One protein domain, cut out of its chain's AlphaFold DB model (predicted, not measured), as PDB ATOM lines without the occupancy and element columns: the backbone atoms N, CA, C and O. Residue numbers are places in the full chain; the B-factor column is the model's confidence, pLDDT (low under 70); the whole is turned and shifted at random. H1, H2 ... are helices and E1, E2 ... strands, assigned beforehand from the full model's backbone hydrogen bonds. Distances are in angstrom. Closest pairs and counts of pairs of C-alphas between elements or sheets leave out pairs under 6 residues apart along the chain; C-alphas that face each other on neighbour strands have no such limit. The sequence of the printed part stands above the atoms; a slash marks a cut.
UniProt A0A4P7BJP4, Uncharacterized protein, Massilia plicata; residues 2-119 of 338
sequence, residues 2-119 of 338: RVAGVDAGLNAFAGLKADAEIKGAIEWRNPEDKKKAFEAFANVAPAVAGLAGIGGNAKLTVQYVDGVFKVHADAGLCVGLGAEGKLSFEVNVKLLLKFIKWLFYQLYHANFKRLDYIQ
ATOM      1  N   ARG A   2      52.439  49.129 118.858       36.78
ATOM      2  CA  ARG A   2      53.524  48.320 119.441       36.78
ATOM      3  C   ARG A   2      53.391  48.360 120.960       36.78
ATOM      4  O   ARG A   2      53.054  49.418 121.490       36.78
ATOM      5  N   VAL A   3      53.597  47.230 121.626       45.09
ATOM      6  CA  VAL A   3      53.674  47.188 123.091       45.09
ATOM      7  C   VAL A   3      55.150  47.284 123.466       45.09
ATOM      8  O   VAL A   3      55.875  46.292 123.406       45.09
ATOM      9  N   ALA A   4      55.585  48.499 123.804       35.03
ATOM     10  CA  ALA A   4      56.900  48.772 124.369       35.03
ATOM     11  C   ALA A   4      56.792  48.712 125.896       35.03
ATOM     12  O   ALA A   4      55.931  49.381 126.463       35.03
ATOM     13  N   GLY A   5      57.654  47.958 126.577       36.25
ATOM     14  CA  GLY A   5      57.718  48.060 128.033       36.25
ATOM     15  C   GLY A   5      58.295  46.850 128.744       36.25
ATOM     16  O   GLY A   5      57.931  45.708 128.482       36.25
ATOM     17  N   VAL A   6      59.166  47.158 129.699       36.62
ATOM     18  CA  VAL A   6      59.830  46.268 130.660       36.62
ATOM     19  C   VAL A   6      58.841  45.353 131.407       36.62
ATOM     20  O   VAL A   6      59.218  44.238 131.750       36.62
ATOM     21  N   ASP A   7      57.571  45.749 131.548       40.03
ATOM     22  CA  ASP A   7      56.515  44.956 132.200       40.03
ATOM     23  C   ASP A   7      56.011  43.773 131.353       40.03
ATOM     24  O   ASP A   7      55.674  42.722 131.894       40.03
ATOM     25  N   ALA A   8      56.017  43.882 130.018       39.41
ATOM     26  CA  ALA A   8      55.679  42.754 129.140       39.41
ATOM     27  C   ALA A   8      56.805  41.706 129.101       39.41
ATOM     28  O   ALA A   8      56.542  40.521 128.928       39.41
ATOM     29  N   GLY A   9      58.058  42.146 129.282       36.94
ATOM     30  CA  GLY A   9      59.228  41.269 129.377       36.94
ATOM     31  C   GLY A   9      59.426  40.646 130.763       36.94
ATOM     32  O   GLY A   9      59.988  39.565 130.844       36.94
ATOM     33  N   LEU A  10      58.969  41.298 131.839       38.88
ATOM     34  CA  LEU A  10      59.027  40.767 133.211       38.88
ATOM     35  C   LEU A  10      58.035  39.628 133.443       38.88
ATOM     36  O   LEU A  10      58.355  38.679 134.150       38.88
ATOM     37  N   ASN A  11      56.852  39.714 132.836       42.56
ATOM     38  CA  ASN A  11      55.844  38.682 133.010       42.56
ATOM     39  C   ASN A  11      56.130  37.418 132.173       42.56
ATOM     40  O   ASN A  11      55.795  36.330 132.631       42.56
ATOM     41  N   ALA A  12      56.805  37.557 131.020       43.34
ATOM     42  CA  ALA A  12      57.093  36.497 130.040       43.34
ATOM     43  C   ALA A  12      58.056  35.382 130.506       43.34
ATOM     44  O   ALA A  12      58.344  34.455 129.746       43.34
ATOM     45  N   PHE A  13      58.582  35.456 131.736       51.09
ATOM     46  CA  PHE A  13      59.537  34.481 132.263       51.09
ATOM     47  C   PHE A  13      59.086  33.928 133.585       51.09
ATOM     48  O   PHE A  13      58.851  34.657 134.546       51.09
ATOM     49  N   ALA A  14      59.062  32.608 133.664       47.34
ATOM     50  CA  ALA A  14      58.811  31.945 134.912       47.34
ATOM     51  C   ALA A  14      59.879  30.877 135.136       47.34
ATOM     52  O   ALA A  14      59.705  29.713 134.804       47.34
ATOM     53  N   GLY A  15      60.985  31.335 135.728       45.91
ATOM     54  CA  GLY A  15      62.002  30.496 136.358       45.91
ATOM     55  C   GLY A  15      62.988  29.808 135.412       45.91
ATOM     56  O   GLY A  15      62.650  29.344 134.331       45.91
ATOM     57  N   LEU A  16      64.239  29.736 135.865       46.06
ATOM     58  CA  LEU A  16      65.285  28.861 135.347       46.06
ATOM     59  C   LEU A  16      65.590  27.839 136.443       46.06
ATOM     60  O   LEU A  16      65.925  28.226 137.562       46.06
ATOM     61  N   LYS A  17      65.483  26.537 136.153       42.22
ATOM     62  CA  LYS A  17      65.880  25.493 137.107       42.22
ATOM     63  C   LYS A  17      67.350  25.126 136.899       42.22
ATOM     64  O   LYS A  17      67.725  24.612 135.849       42.22
ATOM     65  N   ALA A  18      68.182  25.384 137.904       35.12
ATOM     66  CA  ALA A  18      69.560  24.907 137.951       35.12
ATOM     67  C   ALA A  18      69.598  23.535 138.647       35.12
ATOM     68  O   ALA A  18      69.614  23.468 139.872       35.12
ATOM     69  N   ASP A  19      69.591  22.440 137.883       34.94
ATOM     70  CA  ASP A  19      70.087  21.153 138.390       34.94
ATOM     71  C   ASP A  19      71.608  21.076 138.137       34.94
ATOM     72  O   ASP A  19      72.126  21.726 137.231       34.94
ATOM     73  N   ALA A  20      72.334  20.327 138.978       30.47
ATOM     74  CA  ALA A  20      73.787  20.397 139.223       30.47
ATOM     75  C   ALA A  20      74.752  20.140 138.030       30.47
ATOM     76  O   ALA A  20      75.966  20.111 138.215       30.47
ATOM     77  N   GLU A  21      74.245  20.017 136.805       38.38
ATOM     78  CA  GLU A  21      75.004  20.106 135.557       38.38
ATOM     79  C   GLU A  21      74.454  21.305 134.778       38.38
ATOM     80  O   GLU A  21      73.320  21.247 134.309       38.38
ATOM     81  N   ILE A  22      75.208  22.399 134.639       46.12
ATOM     82  CA  ILE A  22      74.731  23.640 134.001       46.12
ATOM     83  C   ILE A  22      74.121  23.355 132.611       46.12
ATOM     84  O   ILE A  22      74.829  23.209 131.616       46.12
ATOM     85  N   LYS A  23      72.786  23.313 132.559       57.28
ATOM     86  CA  LYS A  23      71.934  23.324 131.364       57.28
ATOM     87  C   LYS A  23      70.702  24.169 131.687       57.28
ATOM     88  O   LYS A  23      69.612  23.642 131.869       57.28
ATOM     89  N   GLY A  24      70.886  25.480 131.838       68.12
ATOM     90  CA  GLY A  24      69.751  26.385 132.026       68.12
ATOM     91  C   GLY A  24      68.748  26.249 130.872       68.12
ATOM     92  O   GLY A  24      69.130  25.954 129.738       68.12
ATOM     93  N   ALA A  25      67.470  26.464 131.148       77.94
ATOM     94  CA  ALA A  25      66.411  26.505 130.154       77.94
ATOM     95  C   ALA A  25      65.430  27.637 130.457       77.94
ATOM     96  O   ALA A  25      65.138  27.901 131.620       77.94
ATOM     97  N   ILE A  26      64.907  28.288 129.422       79.31
ATOM     98  CA  ILE A  26      63.762  29.175 129.598       79.31
ATOM     99  C   ILE A  26      62.518  28.305 129.692       79.31
ATOM    100  O   ILE A  26      62.212  27.549 128.760       79.31
ATOM    101  N   GLU A  27      61.818  28.428 130.814       81.81
ATOM    102  CA  GLU A  27      60.577  27.721 131.078       81.81
ATOM    103  C   GLU A  27      59.380  28.672 131.063       81.81
ATOM    104  O   GLU A  27      59.471  29.861 131.377       81.81
ATOM    105  N   TRP A  28      58.233  28.123 130.675       80.50
ATOM    106  CA  TRP A  28      56.949  28.804 130.729       80.50
ATOM    107  C   TRP A  28      55.922  27.897 131.394       80.50
ATOM    108  O   TRP A  28      56.057  26.669 131.399       80.50
ATOM    109  N   ARG A  29      54.885  28.494 131.982       83.25
ATOM    110  CA  ARG A  29      53.750  27.733 132.503       83.25
ATOM    111  C   ARG A  29      52.709  27.620 131.405       83.25
ATOM    112  O   ARG A  29      51.986  28.571 131.141       83.25
ATOM    113  N   ASN A  30      52.616  26.450 130.794       87.94
ATOM    114  CA  ASN A  30      51.653  26.202 129.733       87.94
ATOM    115  C   ASN A  30      50.216  26.169 130.298       87.94
ATOM    116  O   ASN A  30      49.910  25.295 131.121       87.94
ATOM    117  N   PRO A  31      49.302  27.061 129.860       88.94
ATOM    118  CA  PRO A  31      47.909  27.040 130.304       88.94
ATOM    119  C   PRO A  31      47.191  25.725 129.993       88.94
ATOM    120  O   PRO A  31      46.242  25.369 130.691       88.94
ATOM    121  N   GLU A  32      47.658  24.959 129.007       91.19
ATOM    122  CA  GLU A  32      47.083  23.674 128.598       91.19
ATOM    123  C   GLU A  32      47.545  22.492 129.453       91.19
ATOM    124  O   GLU A  32      46.863  21.465 129.489       91.19
ATOM    125  N   ASP A  33      48.651  22.619 130.195       87.75
ATOM    126  CA  ASP A  33      49.069  21.565 131.117       87.75
ATOM    127  C   ASP A  33      48.082  21.484 132.290       87.75
ATOM    128  O   ASP A  33      47.870  22.444 133.036       87.75
ATOM    129  N   LYS A  34      47.477  20.310 132.497       84.38
ATOM    130  CA  LYS A  34      46.567  20.054 133.621       84.38
ATOM    131  C   LYS A  34      47.234  20.311 134.972       84.38
ATOM    132  O   LYS A  34      46.565  20.790 135.882       84.38
ATOM    133  N   LYS A  35      48.532  20.014 135.096       83.69
ATOM    134  CA  LYS A  35      49.307  20.239 136.325       83.69
ATOM    135  C   LYS A  35      49.822  21.669 136.450       83.69
ATOM    136  O   LYS A  35      50.296  22.028 137.525       83.69
ATOM    137  N   LYS A  36      49.726  22.471 135.381       78.38
ATOM    138  CA  LYS A  36      50.257  23.839 135.317       78.38
ATOM    139  C   LYS A  36      51.741  23.874 135.714       78.38
ATOM    140  O   LYS A  36      52.191  24.804 136.390       78.38
ATOM    141  N   ALA A  37      52.488  22.830 135.351       80.12
ATOM    142  CA  ALA A  37      53.911  22.750 135.615       80.12
ATOM    143  C   ALA A  37      54.673  23.672 134.657       80.12
ATOM    144  O   ALA A  37      54.186  24.027 133.580       80.12
ATOM    145  N   PHE A  38      55.868  24.075 135.077       80.31
ATOM    146  CA  PHE A  38      56.802  24.741 134.183       80.31
ATOM    147  C   PHE A  38      57.351  23.734 133.180       80.31
ATOM    148  O   PHE A  38      57.653  22.591 133.530       80.31
ATOM    149  N   GLU A  39      57.453  24.158 131.925       83.44
ATOM    150  CA  GLU A  39      58.110  23.386 130.884       83.44
ATOM    151  C   GLU A  39      59.086  24.249 130.089       83.44
ATOM    152  O   GLU A  39      58.796  25.394 129.753       83.44
ATOM    153  N   ALA A  40      60.238  23.675 129.747       88.12
ATOM    154  CA  ALA A  40      61.229  24.331 128.907       88.12
ATOM    155  C   ALA A  40      60.735  24.519 127.465       88.12
ATOM    156  O   ALA A  40      60.145  23.606 126.878       88.12
ATOM    157  N   PHE A  41      61.064  25.669 126.872       89.38
ATOM    158  CA  PHE A  41      60.904  25.935 125.438       89.38
ATOM    159  C   PHE A  41      62.198  26.404 124.749       89.38
ATOM    160  O   PHE A  41      62.266  26.406 123.522       89.38
ATOM    161  N   ALA A  42      63.244  26.752 125.504       89.50
ATOM    162  CA  ALA A  42      64.579  27.040 124.980       89.50
ATOM    163  C   ALA A  42      65.649  26.586 125.983       89.50
ATOM    164  O   ALA A  42      65.423  26.668 127.184       89.50
ATOM    165  N   ASN A  43      66.814  26.145 125.508       87.56
ATOM    166  CA  ASN A  43      67.930  25.713 126.362       87.56
ATOM    167  C   ASN A  43      69.124  26.654 126.205       87.56
ATOM    168  O   ASN A  43      69.287  27.246 125.142       87.56
ATOM    169  N   VAL A  44      69.976  26.761 127.227       81.44
ATOM    170  CA  VAL A  44      71.233  27.518 127.155       81.44
ATOM    171  C   VAL A  44      72.043  27.027 125.962       81.44
ATOM    172  O   VAL A  44      72.264  25.826 125.793       81.44
ATOM    173  N   ALA A  45      72.488  27.974 125.145       71.12
ATOM    174  CA  ALA A  45      73.432  27.722 124.074       71.12
ATOM    175  C   ALA A  45      74.851  28.085 124.545       71.12
ATOM    176  O   ALA A  45      75.003  29.028 125.329       71.12
ATOM    177  N   PRO A  46      75.906  27.386 124.074       62.22
ATOM    178  CA  PRO A  46      77.276  27.873 124.217       62.22
ATOM    179  C   PRO A  46      77.337  29.316 123.713       62.22
ATOM    180  O   PRO A  46      76.683  29.622 122.721       62.22
ATOM    181  N   ALA A  47      78.076  30.202 124.384       52.97
ATOM    182  CA  ALA A  47      78.127  31.619 124.029       52.97
ATOM    183  C   ALA A  47      78.545  31.801 122.556       52.97
ATOM    184  O   ALA A  47      79.726  31.765 122.219       52.97
ATOM    185  N   VAL A  48      77.572  31.971 121.657       46.50
ATOM    186  CA  VAL A  48      77.840  32.258 120.249       46.50
ATOM    187  C   VAL A  48      78.105  33.752 120.149       46.50
ATOM    188  O   VAL A  48      77.243  34.570 120.472       46.50
ATOM    189  N   ALA A  49      79.310  34.105 119.703       41.31
ATOM    190  CA  ALA A  49      79.682  35.468 119.353       41.31
ATOM    191  C   ALA A  49      78.733  35.986 118.257       41.31
ATOM    192  O   ALA A  49      78.885  35.683 117.080       41.31
ATOM    193  N   GLY A  50      77.698  36.717 118.668       42.75
ATOM    194  CA  GLY A  50      76.630  37.169 117.773       42.75
ATOM    195  C   GLY A  50      75.716  38.213 118.406       42.75
ATOM    196  O   GLY A  50      74.553  38.321 118.032       42.75
ATOM    197  N   LEU A  51      76.223  38.965 119.390       49.59
ATOM    198  CA  LEU A  51      75.513  40.099 119.999       49.59
ATOM    199  C   LEU A  51      75.782  41.426 119.256       49.59
ATOM    200  O   LEU A  51      75.267  42.470 119.655       49.59
ATOM    201  N   ALA A  52      76.586  41.406 118.185       39.41
ATOM    202  CA  ALA A  52      76.894  42.591 117.390       39.41
ATOM    203  C   ALA A  52      75.643  43.052 116.622       39.41
ATOM    204  O   ALA A  52      75.237  42.426 115.647       39.41
ATOM    205  N   GLY A  53      75.029  44.147 117.082       44.19
ATOM    206  CA  GLY A  53      73.880  44.782 116.426       44.19
ATOM    207  C   GLY A  53      72.520  44.559 117.094       44.19
ATOM    208  O   GLY A  53      71.516  45.017 116.552       44.19
ATOM    209  N   ILE A  54      72.450  43.911 118.266       47.44
ATOM    210  CA  ILE A  54      71.190  43.826 119.024       47.44
ATOM    211  C   ILE A  54      70.828  45.225 119.531       47.44
ATOM    212  O   ILE A  54      71.506  45.791 120.391       47.44
ATOM    213  N   GLY A  55      69.770  45.793 118.955       41.38
ATOM    214  CA  GLY A  55      69.286  47.130 119.261       41.38
ATOM    215  C   GLY A  55      68.858  47.284 120.722       41.38
ATOM    216  O   GLY A  55      67.856  46.720 121.148       41.38
ATOM    217  N   GLY A  56      69.584  48.130 121.453       50.81
ATOM    218  CA  GLY A  56      69.105  48.816 122.654       50.81
ATOM    219  C   GLY A  56      69.022  48.004 123.953       50.81
ATOM    220  O   GLY A  56      69.279  46.804 124.015       50.81
ATOM    221  N   ASN A  57      68.646  48.717 125.020       53.22
ATOM    222  CA  ASN A  57      68.526  48.273 126.418       53.22
ATOM    223  C   ASN A  57      67.393  47.246 126.667       53.22
ATOM    224  O   ASN A  57      66.822  47.203 127.757       53.22
ATOM    225  N   ALA A  58      67.005  46.455 125.662       62.84
ATOM    226  CA  ALA A  58      65.946  45.465 125.797       62.84
ATOM    227  C   ALA A  58      66.416  44.306 126.687       62.84
ATOM    228  O   ALA A  58      67.427  43.661 126.406       62.84
ATOM    229  N   LYS A  59      65.657  44.039 127.757       72.94
ATOM    230  CA  LYS A  59      65.936  42.943 128.696       72.94
ATOM    231  C   LYS A  59      65.592  41.561 128.128       72.94
ATOM    232  O   LYS A  59      66.048  40.560 128.662       72.94
ATOM    233  N   LEU A  60      64.815  41.504 127.046       77.62
ATOM    234  CA  LEU A  60      64.460  40.287 126.320       77.62
ATOM    235  C   LEU A  60      64.487  40.551 124.814       77.62
ATOM    236  O   LEU A  60      64.033  41.598 124.352       77.62
ATOM    237  N   THR A  61      64.958  39.586 124.030       86.31
ATOM    238  CA  THR A  61      64.814  39.565 122.574       86.31
ATOM    239  C   THR A  61      64.679  38.137 122.046       86.31
ATOM    240  O   THR A  61      65.408  37.247 122.463       86.31
ATOM    241  N   VAL A  62      63.790  37.922 121.080       91.19
ATOM    242  CA  VAL A  62      63.624  36.676 120.325       91.19
ATOM    243  C   VAL A  62      63.938  36.962 118.862       91.19
ATOM    244  O   VAL A  62      63.334  37.848 118.262       91.19
ATOM    245  N   GLN A  63      64.866  36.214 118.276       92.62
ATOM    246  CA  GLN A  63      65.299  36.370 116.885       92.62
ATOM    247  C   GLN A  63      65.392  35.017 116.182       92.62
ATOM    248  O   GLN A  63      65.542  33.987 116.834       92.62
ATOM    249  N   TYR A  64      65.334  35.015 114.852       95.00
ATOM    250  CA  TYR A  64      65.609  33.828 114.045       95.00
ATOM    251  C   TYR A  64      66.892  34.034 113.252       95.00
ATOM    252  O   TYR A  64      66.980  34.970 112.456       95.00
ATOM    253  N   VAL A  65      67.894  33.196 113.512       91.31
ATOM    254  CA  VAL A  65      69.239  33.303 112.933       91.31
ATOM    255  C   VAL A  65      69.712  31.900 112.585       91.31
ATOM    256  O   VAL A  65      69.566  30.994 113.399       91.31
ATOM    257  N   ASP A  66      70.234  31.720 111.372       89.75
ATOM    258  CA  ASP A  66      70.784  30.447 110.882       89.75
ATOM    259  C   ASP A  66      69.845  29.242 111.067       89.75
ATOM    260  O   ASP A  66      70.260  28.135 111.399       89.75
ATOM    261  N   GLY A  67      68.541  29.464 110.868       94.12
ATOM    262  CA  GLY A  67      67.537  28.402 110.913       94.12
ATOM    263  C   GLY A  67      67.031  28.030 112.311       94.12
ATOM    264  O   GLY A  67      66.222  27.104 112.435       94.12
ATOM    265  N   VAL A  68      67.461  28.747 113.355       94.94
ATOM    266  CA  VAL A  68      67.056  28.503 114.747       94.94
ATOM    267  C   VAL A  68      66.524  29.764 115.426       94.94
ATOM    268  O   VAL A  68      66.989  30.880 115.181       94.94
ATOM    269  N   PHE A  69      65.544  29.588 116.316       95.25
ATOM    270  CA  PHE A  69      65.110  30.665 117.204       95.25
ATOM    271  C   PHE A  69      66.111  30.812 118.346       95.25
ATOM    272  O   PHE A  69      66.410  29.843 119.047       95.25
ATOM    273  N   LYS A  70      66.600  32.037 118.537       92.69
ATOM    274  CA  LYS A  70      67.472  32.423 119.644       92.69
ATOM    275  C   LYS A  70      66.730  33.385 120.556       92.69
ATOM    276  O   LYS A  70      66.160  34.369 120.080       92.69
ATOM    277  N   VAL A  71      66.758  33.104 121.849       88.75
ATOM    278  CA  VAL A  71      66.194  33.964 122.886       88.75
ATOM    279  C   VAL A  71      67.344  34.537 123.695       88.75
ATOM    280  O   VAL A  71      68.175  33.796 124.209       88.75
ATOM    281  N   HIS A  72      67.406  35.857 123.786       84.62
ATOM    282  CA  HIS A  72      68.390  36.585 124.574       84.62
ATOM    283  C   HIS A  72      67.689  37.254 125.737       84.62
ATOM    284  O   HIS A  72      66.757  38.024 125.515       84.62
ATOM    285  N   ALA A  73      68.143  36.988 126.952       79.31
ATOM    286  CA  ALA A  73      67.581  37.573 128.160       79.31
ATOM    287  C   ALA A  73      68.685  38.214 129.003       79.31
ATOM    288  O   ALA A  73      69.802  37.707 129.076       79.31
ATOM    289  N   ASP A  74      68.370  39.337 129.636       73.88
ATOM    290  CA  ASP A  74      69.164  39.878 130.733       73.88
ATOM    291  C   ASP A  74      69.100  38.891 131.904       73.88
ATOM    292  O   ASP A  74      68.019  38.431 132.275       73.88
ATOM    293  N   ALA A  75      70.249  38.557 132.485       67.00
ATOM    294  CA  ALA A  75      70.351  37.660 133.624       67.00
ATOM    295  C   ALA A  75      69.559  38.186 134.834       67.00
ATOM    296  O   ALA A  75      69.078  37.389 135.635       67.00
ATOM    297  N   GLY A  76      69.309  39.502 134.912       60.88
ATOM    298  CA  GLY A  76      68.394  40.094 135.891       60.88
ATOM    299  C   GLY A  76      66.919  39.680 135.740       60.88
ATOM    300  O   GLY A  76      66.144  39.874 136.672       60.88
ATOM    301  N   LEU A  77      66.512  39.103 134.600       64.00
ATOM    302  CA  LEU A  77      65.197  38.463 134.420       64.00
ATOM    303  C   LEU A  77      65.201  36.978 134.814       64.00
ATOM    304  O   LEU A  77      64.148  36.344 134.887       64.00
ATOM    305  N   CYS A  78      66.375  36.397 135.047       62.66
ATOM    306  CA  CYS A  78      66.547  34.974 135.269       62.66
ATOM    307  C   CYS A  78      66.619  34.658 136.766       62.66
ATOM    308  O   CYS A  78      67.655  34.813 137.415       62.66
ATOM    309  N   VAL A  79      65.514  34.162 137.322       57.09
ATOM    310  CA  VAL A  79      65.453  33.741 138.728       57.09
ATOM    311  C   VAL A  79      66.422  32.578 138.977       57.09
ATOM    312  O   VAL A  79      66.353  31.562 138.291       57.09
ATOM    313  N   GLY A  80      67.294  32.714 139.984       52.03
ATOM    314  CA  GLY A  80      68.105  31.612 140.523       52.03
ATOM    315  C   GLY A  80      69.529  31.465 139.976       52.03
ATOM    316  O   GLY A  80      70.260  30.615 140.471       52.03
ATOM    317  N   LEU A  81      69.957  32.284 139.007       54.25
ATOM    318  CA  LEU A  81      71.319  32.184 138.455       54.25
ATOM    319  C   LEU A  81      72.377  32.960 139.245       54.25
ATOM    320  O   LEU A  81      73.552  32.609 139.168       54.25
ATOM    321  N   GLY A  82      71.990  34.023 139.961       52.88
ATOM    322  CA  GLY A  82      72.947  34.917 140.632       52.88
ATOM    323  C   GLY A  82      73.987  35.528 139.680       52.88
ATOM    324  O   GLY A  82      75.044  35.962 140.127       52.88
ATOM    325  N   ALA A  83      73.707  35.506 138.374       57.72
ATOM    326  CA  ALA A  83      74.600  35.947 137.317       57.72
ATOM    327  C   ALA A  83      74.209  37.350 136.847       57.72
ATOM    328  O   ALA A  83      73.031  37.704 136.819       57.72
ATOM    329  N   GLU A  84      75.203  38.126 136.435       63.19
ATOM    330  CA  GLU A  84      75.023  39.410 135.763       63.19
ATOM    331  C   GLU A  84      75.327  39.247 134.264       63.19
ATOM    332  O   GLU A  84      76.137  38.405 133.871       63.19
ATOM    333  N   GLY A  85      74.692  40.051 133.410       69.06
ATOM    334  CA  GLY A  85      74.964  40.077 131.968       69.06
ATOM    335  C   GLY A  85      73.823  39.537 131.105       69.06
ATOM    336  O   GLY A  85      72.679  39.484 131.533       69.06
ATOM    337  N   LYS A  86      74.117  39.180 129.850       73.69
ATOM    338  CA  LYS A  86      73.125  38.664 128.891       73.69
ATOM    339  C   LYS A  86      73.340  37.174 128.652       73.69
ATOM    340  O   LYS A  86      74.461  36.746 128.388       73.69
ATOM    341  N   LEU A  87      72.258  36.409 128.703       77.00
ATOM    342  CA  LEU A  87      72.215  34.976 128.443       77.00
ATOM    343  C   LEU A  87      71.565  34.710 127.087       77.00
ATOM    344  O   LEU A  87      70.621  35.397 126.696       77.00
ATOM    345  N   SER A  88      72.056  33.683 126.398       83.75
ATOM    346  CA  SER A  88      71.542  33.246 125.102       83.75
ATOM    347  C   SER A  88      71.041  31.811 125.180       83.75
ATOM    348  O   SER A  88      71.724  30.911 125.674       83.75
ATOM    349  N   PHE A  89      69.849  31.603 124.639       87.31
ATOM    350  CA  PHE A  89      69.165  30.325 124.595       87.31
ATOM    351  C   PHE A  89      68.776  30.001 123.156       87.31
ATOM    352  O   PHE A  89      68.474  30.896 122.368       87.31
ATOM    353  N   GLU A  90      68.749  28.718 122.820       91.88
ATOM    354  CA  GLU A  90      68.345  28.217 121.512       91.88
ATOM    355  C   GLU A  90      67.160  27.259 121.635       91.88
ATOM    356  O   GLU A  90      67.085  26.399 122.521       91.88
ATOM    357  N   VAL A  91      66.221  27.404 120.703       94.44
ATOM    358  CA  VAL A  91      65.096  26.489 120.530       94.44
ATOM    359  C   VAL A  91      65.541  25.385 119.581       94.44
ATOM    360  O   VAL A  91      65.641  25.588 118.372       94.44
ATOM    361  N   ASN A  92      65.823  24.202 120.123       93.06
ATOM    362  CA  ASN A  92      66.100  23.023 119.304       93.06
ATOM    363  C   ASN A  92      64.800  22.404 118.756       93.06
ATOM    364  O   ASN A  92      63.703  22.707 119.224       93.06
ATOM    365  N   VAL A  93      64.927  21.476 117.803       94.75
ATOM    366  CA  VAL A  93      63.780  20.837 117.134       94.75
ATOM    367  C   VAL A  93      62.772  20.201 118.103       94.75
ATOM    368  O   VAL A  93      61.573  20.294 117.871       94.75
ATOM    369  N   LYS A  94      63.223  19.627 119.232       94.25
ATOM    370  CA  LYS A  94      62.337  18.997 120.233       94.25
ATOM    371  C   LYS A  94      61.527  20.019 121.035       94.25
ATOM    372  O   LYS A  94      60.514  19.662 121.629       94.25
ATOM    373  N   LEU A  95      61.988  21.267 121.086       94.75
ATOM    374  CA  LEU A  95      61.337  22.370 121.791       94.75
ATOM    375  C   LEU A  95      60.551  23.292 120.851       94.75
ATOM    376  O   LEU A  95      59.796  24.131 121.333       94.75
ATOM    377  N   LEU A  96      60.676  23.121 119.528       95.88
ATOM    378  CA  LEU A  96      60.080  24.016 118.535       95.88
ATOM    379  C   LEU A  96      58.567  24.171 118.716       95.88
ATOM    380  O   LEU A  96      58.080  25.295 118.775       95.88
ATOM    381  N   LEU A  97      57.825  23.070 118.864       94.50
ATOM    382  CA  LEU A  97      56.378  23.140 119.090       94.50
ATOM    383  C   LEU A  97      56.026  23.881 120.382       94.50
ATOM    384  O   LEU A  97      55.094  24.679 120.391       94.50
ATOM    385  N   LYS A  98      56.778  23.657 121.465       94.69
ATOM    386  CA  LYS A  98      56.559  24.350 122.744       94.69
ATOM    387  C   LYS A  98      56.809  25.846 122.610       94.69
ATOM    388  O   LYS A  98      56.018  26.639 123.102       94.69
ATOM    389  N   PHE A  99      57.862  26.219 121.888       95.50
ATOM    390  CA  PHE A  99      58.162  27.610 121.579       95.50
ATOM    391  C   PHE A  99      57.079  28.258 120.706       95.50
ATOM    392  O   PHE A  99      56.665  29.369 121.009       95.50
ATOM    393  N   ILE A 100      56.580  27.584 119.663       96.25
ATOM    394  CA  ILE A 100      55.488  28.112 118.823       96.25
ATOM    395  C   ILE A 100      54.211  28.313 119.649       96.25
ATOM    396  O   ILE A 100      53.559  29.346 119.513       96.25
ATOM    397  N   LYS A 101      53.889  27.376 120.552       95.25
ATOM    398  CA  LYS A 101      52.781  27.536 121.504       95.25
ATOM    399  C   LYS A 101      53.007  28.751 122.397       95.25
ATOM    400  O   LYS A 101      52.166  29.642 122.407       95.25
ATOM    401  N   TRP A 102      54.148  28.830 123.078       93.62
ATOM    402  CA  TRP A 102      54.505  29.975 123.918       93.62
ATOM    403  C   TRP A 102      54.378  31.305 123.160       93.62
ATOM    404  O   TRP A 102      53.702  32.220 123.628       93.62
ATOM    405  N   LEU A 103      54.944  31.382 121.952       94.62
ATOM    406  CA  LEU A 103      54.900  32.556 121.082       94.62
ATOM    407  C   LEU A 103      53.458  32.963 120.755       94.62
ATOM    408  O   LEU A 103      53.120  34.143 120.810       94.62
ATOM    409  N   PHE A 104      52.597  31.994 120.436       95.81
ATOM    410  CA  PHE A 104      51.183  32.248 120.189       95.81
ATOM    411  C   PHE A 104      50.475  32.794 121.434       95.81
ATOM    412  O   PHE A 104      49.742  33.775 121.324       95.81
ATOM    413  N   TYR A 105      50.728  32.224 122.618       93.94
ATOM    414  CA  TYR A 105      50.184  32.753 123.874       93.94
ATOM    415  C   TYR A 105      50.668  34.183 124.147       93.94
ATOM    416  O   TYR A 105      49.864  35.001 124.589       93.94
ATOM    417  N   GLN A 106      51.907  34.534 123.783       90.44
ATOM    418  CA  GLN A 106      52.399  35.914 123.909       90.44
ATOM    419  C   GLN A 106      51.603  36.876 123.041       90.44
ATOM    420  O   GLN A 106      51.161  37.932 123.500       90.44
ATOM    421  N   LEU A 107      51.379  36.490 121.785       93.44
ATOM    422  CA  LEU A 107      50.556  37.268 120.869       93.44
ATOM    423  C   LEU A 107      49.124  37.382 121.396       93.44
ATOM    424  O   LEU A 107      48.594  38.489 121.446       93.44
ATOM    425  N   TYR A 108      48.521  36.283 121.854       93.81
ATOM    426  CA  TYR A 108      47.175  36.278 122.422       93.81
ATOM    427  C   TYR A 108      47.060  37.195 123.644       93.81
ATOM    428  O   TYR A 108      46.182  38.053 123.673       93.81
ATOM    429  N   HIS A 109      47.975  37.099 124.613       89.75
ATOM    430  CA  HIS A 109      47.999  37.948 125.811       89.75
ATOM    431  C   HIS A 109      48.130  39.441 125.476       89.75
ATOM    432  O   HIS A 109      47.578  40.288 126.190       89.75
ATOM    433  N   ALA A 110      48.816  39.758 124.375       89.69
ATOM    434  CA  ALA A 110      48.948  41.101 123.823       89.69
ATOM    435  C   ALA A 110      47.772  41.524 122.923       89.69
ATOM    436  O   ALA A 110      47.853  42.567 122.267       89.69
ATOM    437  N   ASN A 111      46.697  40.730 122.863       93.31
ATOM    438  CA  ASN A 111      45.559  40.908 121.961       93.31
ATOM    439  C   ASN A 111      46.011  41.049 120.491       93.31
ATOM    440  O   ASN A 111      45.603  41.956 119.767       93.31
ATOM    441  N   PHE A 112      46.952  40.192 120.090       94.06
ATOM    442  CA  PHE A 112      47.598  40.126 118.775       94.06
ATOM    443  C   PHE A 112      48.257  41.437 118.320       94.06
ATOM    444  O   PHE A 112      48.360  41.730 117.127       94.06
ATOM    445  N   LYS A 113      48.737  42.246 119.272       89.69
ATOM    446  CA  LYS A 113      49.615  43.391 118.996       89.69
ATOM    447  C   LYS A 113      51.059  42.912 118.824       89.69
ATOM    448  O   LYS A 113      51.489  41.945 119.448       89.69
ATOM    449  N   ARG A 114      51.837  43.628 118.003       84.19
ATOM    450  CA  ARG A 114      53.274  43.352 117.835       84.19
ATOM    451  C   ARG A 114      54.003  43.599 119.157       84.19
ATOM    452  O   ARG A 114      53.879  44.678 119.743       84.19
ATOM    453  N   LEU A 115      54.778  42.605 119.567       85.31
ATOM    454  CA  LEU A 115      55.633  42.629 120.747       85.31
ATOM    455  C   LEU A 115      57.044  43.029 120.328       85.31
ATOM    456  O   LEU A 115      57.640  42.372 119.476       85.31
ATOM    457  N   ASP A 116      57.584  44.093 120.917       83.06
ATOM    458  CA  ASP A 116      58.867  44.658 120.474       83.06
ATOM    459  C   ASP A 116      60.063  43.732 120.738       83.06
ATOM    460  O   ASP A 116      61.071  43.804 120.034       83.06
ATOM    461  N   TYR A 117      59.943  42.823 121.709       84.19
ATOM    462  CA  TYR A 117      60.968  41.819 121.977       84.19
ATOM    463  C   TYR A 117      60.965  40.671 120.957       84.19
ATOM    464  O   TYR A 117      61.966  39.970 120.853       84.19
ATOM    465  N   ILE A 118      59.888  40.467 120.186       90.50
ATOM    466  CA  ILE A 118      59.866  39.502 119.082       90.50
ATOM    467  C   ILE A 118      60.345  40.229 117.829       90.50
ATOM    468  O   ILE A 118      59.622  41.019 117.217       90.50
ATOM    469  N   GLN A 119      61.587  39.956 117.436       91.31
ATOM    470  CA  GLN A 119      62.157  40.552 116.237       91.31
ATOM    471  C   GLN A 119      61.419  40.077 114.992       91.31
ATOM    472  O   GLN A 119      60.838  38.991 114.939       91.31
TER     473      GLN A 119
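This is residues 2 to 119 of the 338 residues of an uncharacterized protein of Massilia plicata (UniProt A0A4P7BJP4). A five-stranded antiparallel sheet, strongly twisted and curled like part of a barrel, has the helix H2 packed across one face, chiefly against E2 and E1. The small helix H1 only grazes the sheet, and long loops link several of the parts. The 118 printed residues hold two named helices and five named strands, along the chain H1 E1 E2 E3 E4 E5 H2, with sheet order E1 - E2 - E5 - E4 - E3. The class is mixed, helices and strands, though under half of the residues, 51 of 118, are in named elements. The whole is compact, with a radius of gyration of the C-alphas of 13.7 A, and rounded, spanning 34 by 33 by 28 A.

Residues 2 to 3 pair in parallel with residues 114 to 115. H1, residues 6 to 11, only grazes the sheet with its residues 6 to 10; its closest C-alphas to E3, residues 60 to 65, are those of Gly 9 and Leu 60, 6.1 A apart. E1, residues 25 to 29, and E2, residues 38 to 44, form an antiparallel hairpin at 157 degrees, with N 26 and O 42 within hydrogen-bond range at 2.8 A. E2 is staggered, pairing with E1 over residues 38 to 43 and with E5, residues 86 to 91, over residues 43 to 44, where N 90 and O 43 are 2.8 A apart. E2 and E3 are apart. E3 and E4, residues 68 to 74, are a hairpin, with N 63 and O 70 at 2.9 A. E4 and E5 are another, with N 89 and O 71 at 2.8 A. E3 E4 E5 make a meander, each strand the antiparallel neighbour of the one before; with E2 they make a Greek key, in which the first strand neighbours the fourth. H2, residues 96 to 109, is on one face of the sheet, giving two layers, at a height over the sheet of 8.0 A. It lies only just over E2, where 3 of its 14 C-alphas fall, and runs across the strands at 64 degrees to E2 on the local plane. The closest C-alphas of E2 and H2, Phe 41 and Phe 99, are 5.0 A apart. In H1 and H2 every O i to N i+4 pair is within hydrogen-bond range.

H1 begins at C-alpha 6, (59.830, 46.268, 130.660), and is 8.9 A long. E1 measures 12.9 A, E2 16.3 A, E3 15.8 A, E4 19.7 A and E5 16.8 A from first to last C-alpha. H2 measures 19.8 A and ends at C-alpha 109, (47.999, 37.948, 125.811).

The two C-alphas farthest apart, those of Lys 34 and Ala 52, are 41.1 A apart. The printed part has no cut. The links H1 to E1, E2 to E3 and E4 to E5 are long. The mean pLDDT of the printed part is 72.1; residues 2 to 24, 46 to 58 and 75 to 85 are under 70.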